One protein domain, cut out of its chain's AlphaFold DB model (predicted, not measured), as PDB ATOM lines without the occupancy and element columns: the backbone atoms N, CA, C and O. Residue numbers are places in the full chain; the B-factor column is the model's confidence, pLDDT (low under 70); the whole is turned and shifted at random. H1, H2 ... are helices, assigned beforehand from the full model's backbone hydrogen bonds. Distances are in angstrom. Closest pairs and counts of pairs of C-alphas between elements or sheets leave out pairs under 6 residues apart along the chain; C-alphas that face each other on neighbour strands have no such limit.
ATOM      1  N   LEU A   2      30.313  -5.040  25.597       90.81
ATOM      2  CA  LEU A   2      29.460  -3.856  25.341       90.81
ATOM      3  C   LEU A   2      29.931  -2.610  26.110       90.81
ATOM      4  O   LEU A   2      29.921  -1.519  25.558       90.81
ATOM      5  N   ILE A   3      30.354  -2.786  27.364       90.50
ATOM      6  CA  ILE A   3      30.931  -1.704  28.172       90.50
ATOM      7  C   ILE A   3      32.203  -1.166  27.506       90.50
ATOM      8  O   ILE A   3      32.318   0.039  27.343       90.50
ATOM      9  N   ASP A   4      33.096  -2.045  27.050       89.62
ATOM     10  CA  ASP A   4      34.340  -1.647  26.375       89.62
ATOM     11  C   ASP A   4      34.043  -0.819  25.114       89.62
ATOM     12  O   ASP A   4      34.541   0.291  24.984       89.62
ATOM     13  N   ILE A   5      33.112  -1.278  24.267       89.69
ATOM     14  CA  ILE A   5      32.676  -0.555  23.055       89.69
ATOM     15  C   ILE A   5      32.102   0.836  23.387       89.69
ATOM     16  O   ILE A   5      32.275   1.774  22.611       89.69
ATOM     17  N   ILE A   6      31.391   0.979  24.512       87.75
ATOM     18  CA  ILE A   6      30.833   2.267  24.956       87.75
ATOM     19  C   ILE A   6      31.939   3.198  25.481       87.75
ATOM     20  O   ILE A   6      31.855   4.407  25.279       87.75
ATOM     21  N   LEU A   7      32.951   2.656  26.163       83.06
ATOM     22  CA  LEU A   7      34.001   3.432  26.831       83.06
ATOM     23  C   LEU A   7      35.210   3.750  25.939       83.06
ATOM     24  O   LEU A   7      35.949   4.681  26.250       83.06
ATOM     25  N   GLU A   8      35.400   3.034  24.829       78.56
ATOM     26  CA  GLU A   8      36.496   3.253  23.873       78.56
ATOM     27  C   GLU A   8      36.465   4.638  23.188       78.56
ATOM     28  O   GLU A   8      37.428   4.992  22.523       78.56
ATOM     29  N   ASN A   9      35.415   5.460  23.364       66.69
ATOM     30  CA  ASN A   9      35.241   6.803  22.765       66.69
ATOM     31  C   ASN A   9      35.306   6.876  21.221       66.69
ATOM     32  O   ASN A   9      35.153   7.955  20.658       66.69
ATOM     33  N   ASP A  10      35.421   5.743  20.529       73.88
ATOM     34  CA  ASP A  10      35.446   5.639  19.062       73.88
ATOM     35  C   ASP A  10      34.047   5.633  18.413       73.88
ATOM     36  O   ASP A  10      33.884   5.196  17.267       73.88
ATOM     37  N   CYS A  11      32.999   5.990  19.157       78.56
ATOM     38  CA  CYS A  11      31.628   6.036  18.652       78.56
ATOM     39  C   CYS A  11      31.008   7.401  18.948       78.56
ATOM     40  O   CYS A  11      30.929   7.816  20.100       78.56
ATOM     41  N   SER A  12      30.492   8.045  17.906       75.88
ATOM     42  CA  SER A  12      29.859   9.367  17.958       75.88
ATOM     43  C   SER A  12      28.350   9.310  18.237       75.88
ATOM     44  O   SER A  12      27.690  10.336  18.422       75.88
ATOM     45  N   SER A  13      27.759   8.107  18.218       83.56
ATOM     46  CA  SER A  13      26.325   7.912  18.439       83.56
ATOM     47  C   SER A  13      25.955   6.507  18.921       83.56
ATOM     48  O   SER A  13      26.642   5.520  18.651       83.56
ATOM     49  N   CYS A  14      24.771   6.377  19.535       87.19
ATOM     50  CA  CYS A  14      24.209   5.079  19.932       87.19
ATOM     51  C   CYS A  14      24.015   4.105  18.754       87.19
ATOM     52  O   CYS A  14      24.002   2.893  18.962       87.19
ATOM     53  N   LYS A  15      23.856   4.616  17.522       88.88
ATOM     54  CA  LYS A  15      23.732   3.781  16.315       88.88
ATOM     55  C   LYS A  15      25.046   3.075  15.992       88.88
ATOM     56  O   LYS A  15      25.024   1.896  15.652       88.88
ATOM     57  N   GLU A  16      26.171   3.771  16.135       90.56
ATOM     58  CA  GLU A  16      27.504   3.196  15.930       90.56
ATOM     59  C   GLU A  16      27.853   2.185  17.019       90.56
ATOM     60  O   GLU A  16      28.333   1.095  16.708       90.56
ATOM     61  N   ILE A  17      27.514   2.497  18.276       91.50
ATOM     62  CA  ILE A  17      27.664   1.561  19.398       91.50
ATOM     63  C   ILE A  17      26.873   0.280  19.116       91.50
ATOM     64  O   ILE A  17      27.408  -0.819  19.239       91.50
ATOM     65  N   PHE A  18      25.613   0.404  18.686       93.81
ATOM     66  CA  PHE A  18      24.802  -0.748  18.302       93.81
ATOM     67  C   PHE A  18      25.403  -1.522  17.123       93.81
ATOM     68  O   PHE A  18      25.469  -2.749  17.172       93.81
ATOM     69  N   TYR A  19      25.869  -0.833  16.081       93.62
ATOM     70  CA  TYR A  19      26.495  -1.472  14.925       93.62
ATOM     71  C   TYR A  19      27.738  -2.288  15.313       93.62
ATOM     72  O   TYR A  19      27.854  -3.449  14.925       93.62
ATOM     73  N   LYS A  20      28.642  -1.732  16.129       92.50
ATOM     74  CA  LYS A  20      29.820  -2.465  16.623       92.50
ATOM     75  C   LYS A  20      29.422  -3.617  17.555       92.50
ATOM     76  O   LYS A  20      29.925  -4.726  17.400       92.50
ATOM     77  N   ALA A  21      28.487  -3.385  18.479       94.12
ATOM     78  CA  ALA A  21      28.065  -4.388  19.454       94.12
ATOM     79  C   ALA A  21      27.345  -5.584  18.812       94.12
ATOM     80  O   ALA A  21      27.658  -6.719  19.149       94.12
ATOM     81  N   SER A  22      26.438  -5.339  17.863       94.94
ATOM     82  CA  SER A  22      25.697  -6.390  17.140       94.94
ATOM     83  C   SER A  22      26.587  -7.259  16.253       94.94
ATOM     84  O   SER A  22      26.301  -8.437  16.073       94.94
ATOM     85  N   ARG A  23      27.693  -6.711  15.731       93.75
ATOM     86  CA  ARG A  23      28.702  -7.496  15.000       93.75
ATOM     87  C   ARG A  23      29.522  -8.406  15.907       93.75
ATOM     88  O   ARG A  23      30.043  -9.410  15.432       93.75
ATOM     89  N   ALA A  24      29.681  -8.027  17.170       92.19
ATOM     90  CA  ALA A  24      30.420  -8.809  18.149       92.19
ATOM     91  C   ALA A  24      29.521  -9.843  18.858       92.19
ATOM     92  O   ALA A  24      29.970 -10.951  19.140       92.19
ATOM     93  N   ASP A  25      28.248  -9.509  19.093       94.12
ATOM     94  CA  ASP A  25      27.213 -10.422  19.585       94.12
ATOM     95  C   ASP A  25      25.839 -10.045  19.003       94.12
ATOM     96  O   ASP A  25      25.229  -9.042  19.384       94.12
ATOM     97  N   GLU A  26      25.321 -10.895  18.113       93.56
ATOM     98  CA  GLU A  26      24.035 -10.703  17.429       93.56
ATOM     99  C   GLU A  26      22.833 -10.671  18.391       93.56
ATOM    100  O   GLU A  26      21.759 -10.184  18.033       93.56
ATOM    101  N   LYS A  27      22.986 -11.145  19.636       94.94
ATOM    102  CA  LYS A  27      21.931 -11.081  20.661       94.94
ATOM    103  C   LYS A  27      21.751  -9.673  21.232       94.94
ATOM    104  O   LYS A  27      20.760  -9.411  21.921       94.94
ATOM    105  N   ILE A  28      22.691  -8.758  20.987       95.69
ATOM    106  CA  ILE A  28      22.604  -7.383  21.477       95.69
ATOM    107  C   ILE A  28      21.658  -6.586  20.585       95.69
ATOM    108  O   ILE A  28      22.011  -6.132  19.502       95.69
ATOM    109  N   GLY A  29      20.448  -6.355  21.089       95.50
ATOM    110  CA  GLY A  29      19.493  -5.432  20.484       95.50
ATOM    111  C   GLY A  29      19.748  -3.967  20.853       95.50
ATOM    112  O   GLY A  29      20.325  -3.651  21.897       95.50
ATOM    113  N   VAL A  30      19.207  -3.057  20.040       94.38
ATOM    114  CA  VAL A  30      19.248  -1.596  20.257       94.38
ATOM    115  C   VAL A  30      18.784  -1.213  21.669       94.38
ATOM    116  O   VAL A  30      19.423  -0.410  22.343       94.38
ATOM    117  N   ALA A  31      17.712  -1.833  22.172       96.06
ATOM    118  CA  ALA A  31      17.189  -1.559  23.513       96.06
ATOM    119  C   ALA A  31      18.184  -1.902  24.640       96.06
ATOM    120  O   ALA A  31      18.148  -1.297  25.708       96.06
ATOM    121  N   THR A  32      19.067  -2.880  24.435       96.50
ATOM    122  CA  THR A  32      20.116  -3.231  25.403       96.50
ATOM    123  C   THR A  32      21.198  -2.157  25.446       96.50
ATOM    124  O   THR A  32      21.626  -1.779  26.534       96.50
ATOM    125  N   VAL A  33      21.568  -1.601  24.288       94.00
ATOM    126  CA  VAL A  33      22.527  -0.490  24.189       94.00
ATOM    127  C   VAL A  33      22.029   0.731  24.963       94.00
ATOM    128  O   VAL A  33      22.730   1.226  25.840       94.00
ATOM    129  N   TYR A  34      20.794   1.174  24.712       93.31
ATOM    130  CA  TYR A  34      20.233   2.340  25.404       93.31
ATOM    131  C   TYR A  34      20.086   2.134  26.917       93.31
ATOM    132  O   TYR A  34      20.372   3.049  27.684       93.31
ATOM    133  N   ARG A  35      19.686   0.936  27.365       95.69
ATOM    134  CA  ARG A  35      19.609   0.629  28.803       95.69
ATOM    135  C   ARG A  35      20.978   0.676  29.475       95.69
ATOM    136  O   ARG A  35      21.083   1.234  30.559       95.69
ATOM    137  N   MET A  36      22.012   0.130  28.832       94.12
ATOM    138  CA  MET A  36      23.374   0.169  29.367       94.12
ATOM    139  C   MET A  36      23.904   1.604  29.442       94.12
ATOM    140  O   MET A  36      24.459   1.996  30.460       94.12
ATOM    141  N   ILE A  37      23.676   2.405  28.399       91.38
ATOM    142  CA  ILE A  37      24.040   3.827  28.384       91.38
ATOM    143  C   ILE A  37      23.380   4.579  29.543       91.38
ATOM    144  O   ILE A  37      24.066   5.300  30.261       91.38
ATOM    145  N   ASN A  38      22.075   4.388  29.753       92.19
ATOM    146  CA  ASN A  38      21.366   5.035  30.856       92.19
ATOM    147  C   ASN A  38      21.932   4.603  32.215       92.19
ATOM    148  O   ASN A  38      22.218   5.458  33.040       92.19
ATOM    149  N   ALA A  39      22.162   3.303  32.425       93.62
ATOM    150  CA  ALA A  39      22.713   2.800  33.683       93.62
ATOM    151  C   ALA A  39      24.112   3.367  33.975       93.62
ATOM    152  O   ALA A  39      24.407   3.735  35.108       93.62
ATOM    153  N   LEU A  40      24.971   3.465  32.954       90.62
ATOM    154  CA  LEU A  40      26.308   4.048  33.088       90.62
ATOM    155  C   LEU A  40      26.259   5.558  33.360       90.62
ATOM    156  O   LEU A  40      27.116   6.082  34.066       90.62
ATOM    157  N   GLU A  41      25.270   6.264  32.820       86.94
ATOM    158  CA  GLU A  41      25.073   7.687  33.093       86.94
ATOM    159  C   GLU A  41      24.510   7.938  34.497       86.94
ATOM    160  O   GLU A  41      24.985   8.832  35.190       86.94
ATOM    161  N   GLU A  42      23.554   7.122  34.949       91.06
ATOM    162  CA  GLU A  42      22.962   7.205  36.294       91.06
ATOM    163  C   GLU A  42      24.012   7.052  37.402       91.06
ATOM    164  O   GLU A  42      23.933   7.728  38.426       91.06
ATOM    165  N   ILE A  43      25.026   6.207  37.186       89.00
ATOM    166  CA  ILE A  43      26.147   6.033  38.123       89.00
ATOM    167  C   ILE A  43      27.297   7.029  37.891       89.00
ATOM    168  O   ILE A  43      28.322   6.947  38.565       89.00
ATOM    169  N   GLY A  44      27.163   7.942  36.924       80.31
ATOM    170  CA  GLY A  44      28.172   8.953  36.594       80.31
ATOM    171  C   GLY A  44      29.421   8.421  35.882       80.31
ATOM    172  O   GLY A  44      30.417   9.137  35.798       80.31
ATOM    173  N   ALA A  45      29.396   7.191  35.364       83.44
ATOM    174  CA  ALA A  45      30.522   6.604  34.634       83.44
ATOM    175  C   ALA A  45      30.696   7.220  33.235       83.44
ATOM    176  O   ALA A  45      31.811   7.279  32.722       83.44
ATOM    177  N   ILE A  46      29.603   7.689  32.624       81.75
ATOM    178  CA  ILE A  46      29.613   8.421  31.352       81.75
ATOM    179  C   ILE A  46      28.693   9.643  31.424       81.75
ATOM    180  O   ILE A  46      27.790   9.712  32.250       81.75
ATOM    181  N   SER A  47      28.882  10.593  30.509       77.25
ATOM    182  CA  SER A  47      27.936  11.687  30.274       77.25
ATOM    183  C   SER A  47      27.538  11.698  28.805       77.25
ATOM    184  O   SER A  47      28.416  11.661  27.939       77.25
ATOM    185  N   ARG A  48      26.238  11.822  28.491       69.56
ATOM    186  CA  ARG A  48      25.775  11.996  27.100       69.56
ATOM    187  C   ARG A  48      26.415  13.191  26.387       69.56
ATOM    188  O   ARG A  48      26.519  13.160  25.167       69.56
ATOM    189  N   LYS A  49      26.903  14.196  27.125       63.53
ATOM    190  CA  LYS A  49      27.666  15.322  26.558       63.53
ATOM    191  C   LYS A  49      29.007  14.894  25.944       63.53
ATOM    192  O   LYS A  49      29.446  15.528  24.997       63.53
ATOM    193  N   ASN A  50      29.619  13.814  26.436       54.94
ATOM    194  CA  ASN A  50      30.894  13.299  25.925       54.94
ATOM    195  C   ASN A  50      30.721  12.300  24.769       54.94
ATOM    196  O   ASN A  50      31.656  12.097  24.006       54.94
ATOM    197  N   MET A  51      29.543  11.681  24.636       55.38
ATOM    198  CA  MET A  51      29.264  10.661  23.612       55.38
ATOM    199  C   MET A  51      28.994  11.271  22.233       55.38
ATOM    200  O   MET A  51      29.323  10.679  21.214       55.38
ATOM    201  N   TYR A  52      28.449  12.489  22.201       51.50
ATOM    202  CA  TYR A  52      28.441  13.330  21.009       51.50
ATOM    203  C   TYR A  52      29.680  14.214  21.031       51.50
ATOM    204  O   TYR A  52      29.585  15.442  21.064       51.50
TER     205      TYR A  52
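This is residues 2 to 52 of the 112 residues of the protein "Fur family transcriptional regulator" of [Ruminococcus] lactaris (UniProt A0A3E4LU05). Three helices meet at steep angles: H3, the longest, has H2 packed on its residues 30 to 34 and the short H1 just in reach of its residues 33 to 37, while H1 and H2 form a helical hairpin. After H3 the printed part folds back into H4, a small four-residue helix near the later part of H3. There are 51 residues printed, with four named helices in the order H1, H2, H3, H4 and no named strand; the class is all helix. The whole is compact, with a radius of gyration of the C-alphas of 10.0 A, and spans 28 by 19 by 15 A.

Find C-alpha 2 at (29.460, -3.856, 25.341); here H1 begins and runs through residues 2 to 7. Next look for H2 in residues 14 to 24, 15.3 A from first to last C-alpha. H3 takes residues 30 to 42, from C-alpha 30 at (19.248, -1.596, 20.257) to C-alpha 42 at (22.962, 7.205, 36.294), 18.7 A away. H4 takes residues 48 to 51 and ends at C-alpha 51 at (29.264, 10.661, 23.612), 5.1 A from its first C-alpha.

Start at Leu 2: its C-alpha is 6.1 A from that of Ala 21, the closest C-alphas of H1 and H2. These two helices touch and run opposite ways at a steep tilt of 45 degrees. H2 touches H3 at residues 30 to 34 of H3 alone, with the closest C-alphas, those of Phe 18 and Val 30, 5.9 A apart. H2 and H3 run opposite ways at a steep tilt of 63 degrees. H1 and H3 only just touch, with 3 pairs of C-alphas within 8 A, on residues 33 to 37 of H3 alone; the closest C-alphas are those of Ile 6 and Ile 37, 7.8 A apart. They run the same way at a steep tilt of 50 degrees. The helix packing is mostly crossed: of these three pairs, 0 are at a shallow tilt. H3 and H4 are close but not clearly touching, with the C-alphas of Glu 41 and Arg 48 the closest at 7.4 A. H4 is apart from H1, and only just apart from H2, with a closest distance of 8.4 A between C-alphas. In H1, H2 and H3 every O i to N i+4 pair is within hydrogen-bond range; H4 is too short for such a pair, and its one O i to N i+3 pair is within range.

Look to Glu 26 and Lys 49 for the two C-alphas farthest apart, 27.8 A. The printed part has no cut. The link from H1 to H2 is short, and those from H2 to H3 and from H3 to H4 are tight. The mean pLDDT of the printed part is 86.1; it falls under 70 at residue 9 and residues 48 to 52, and H4 has a mean of 61.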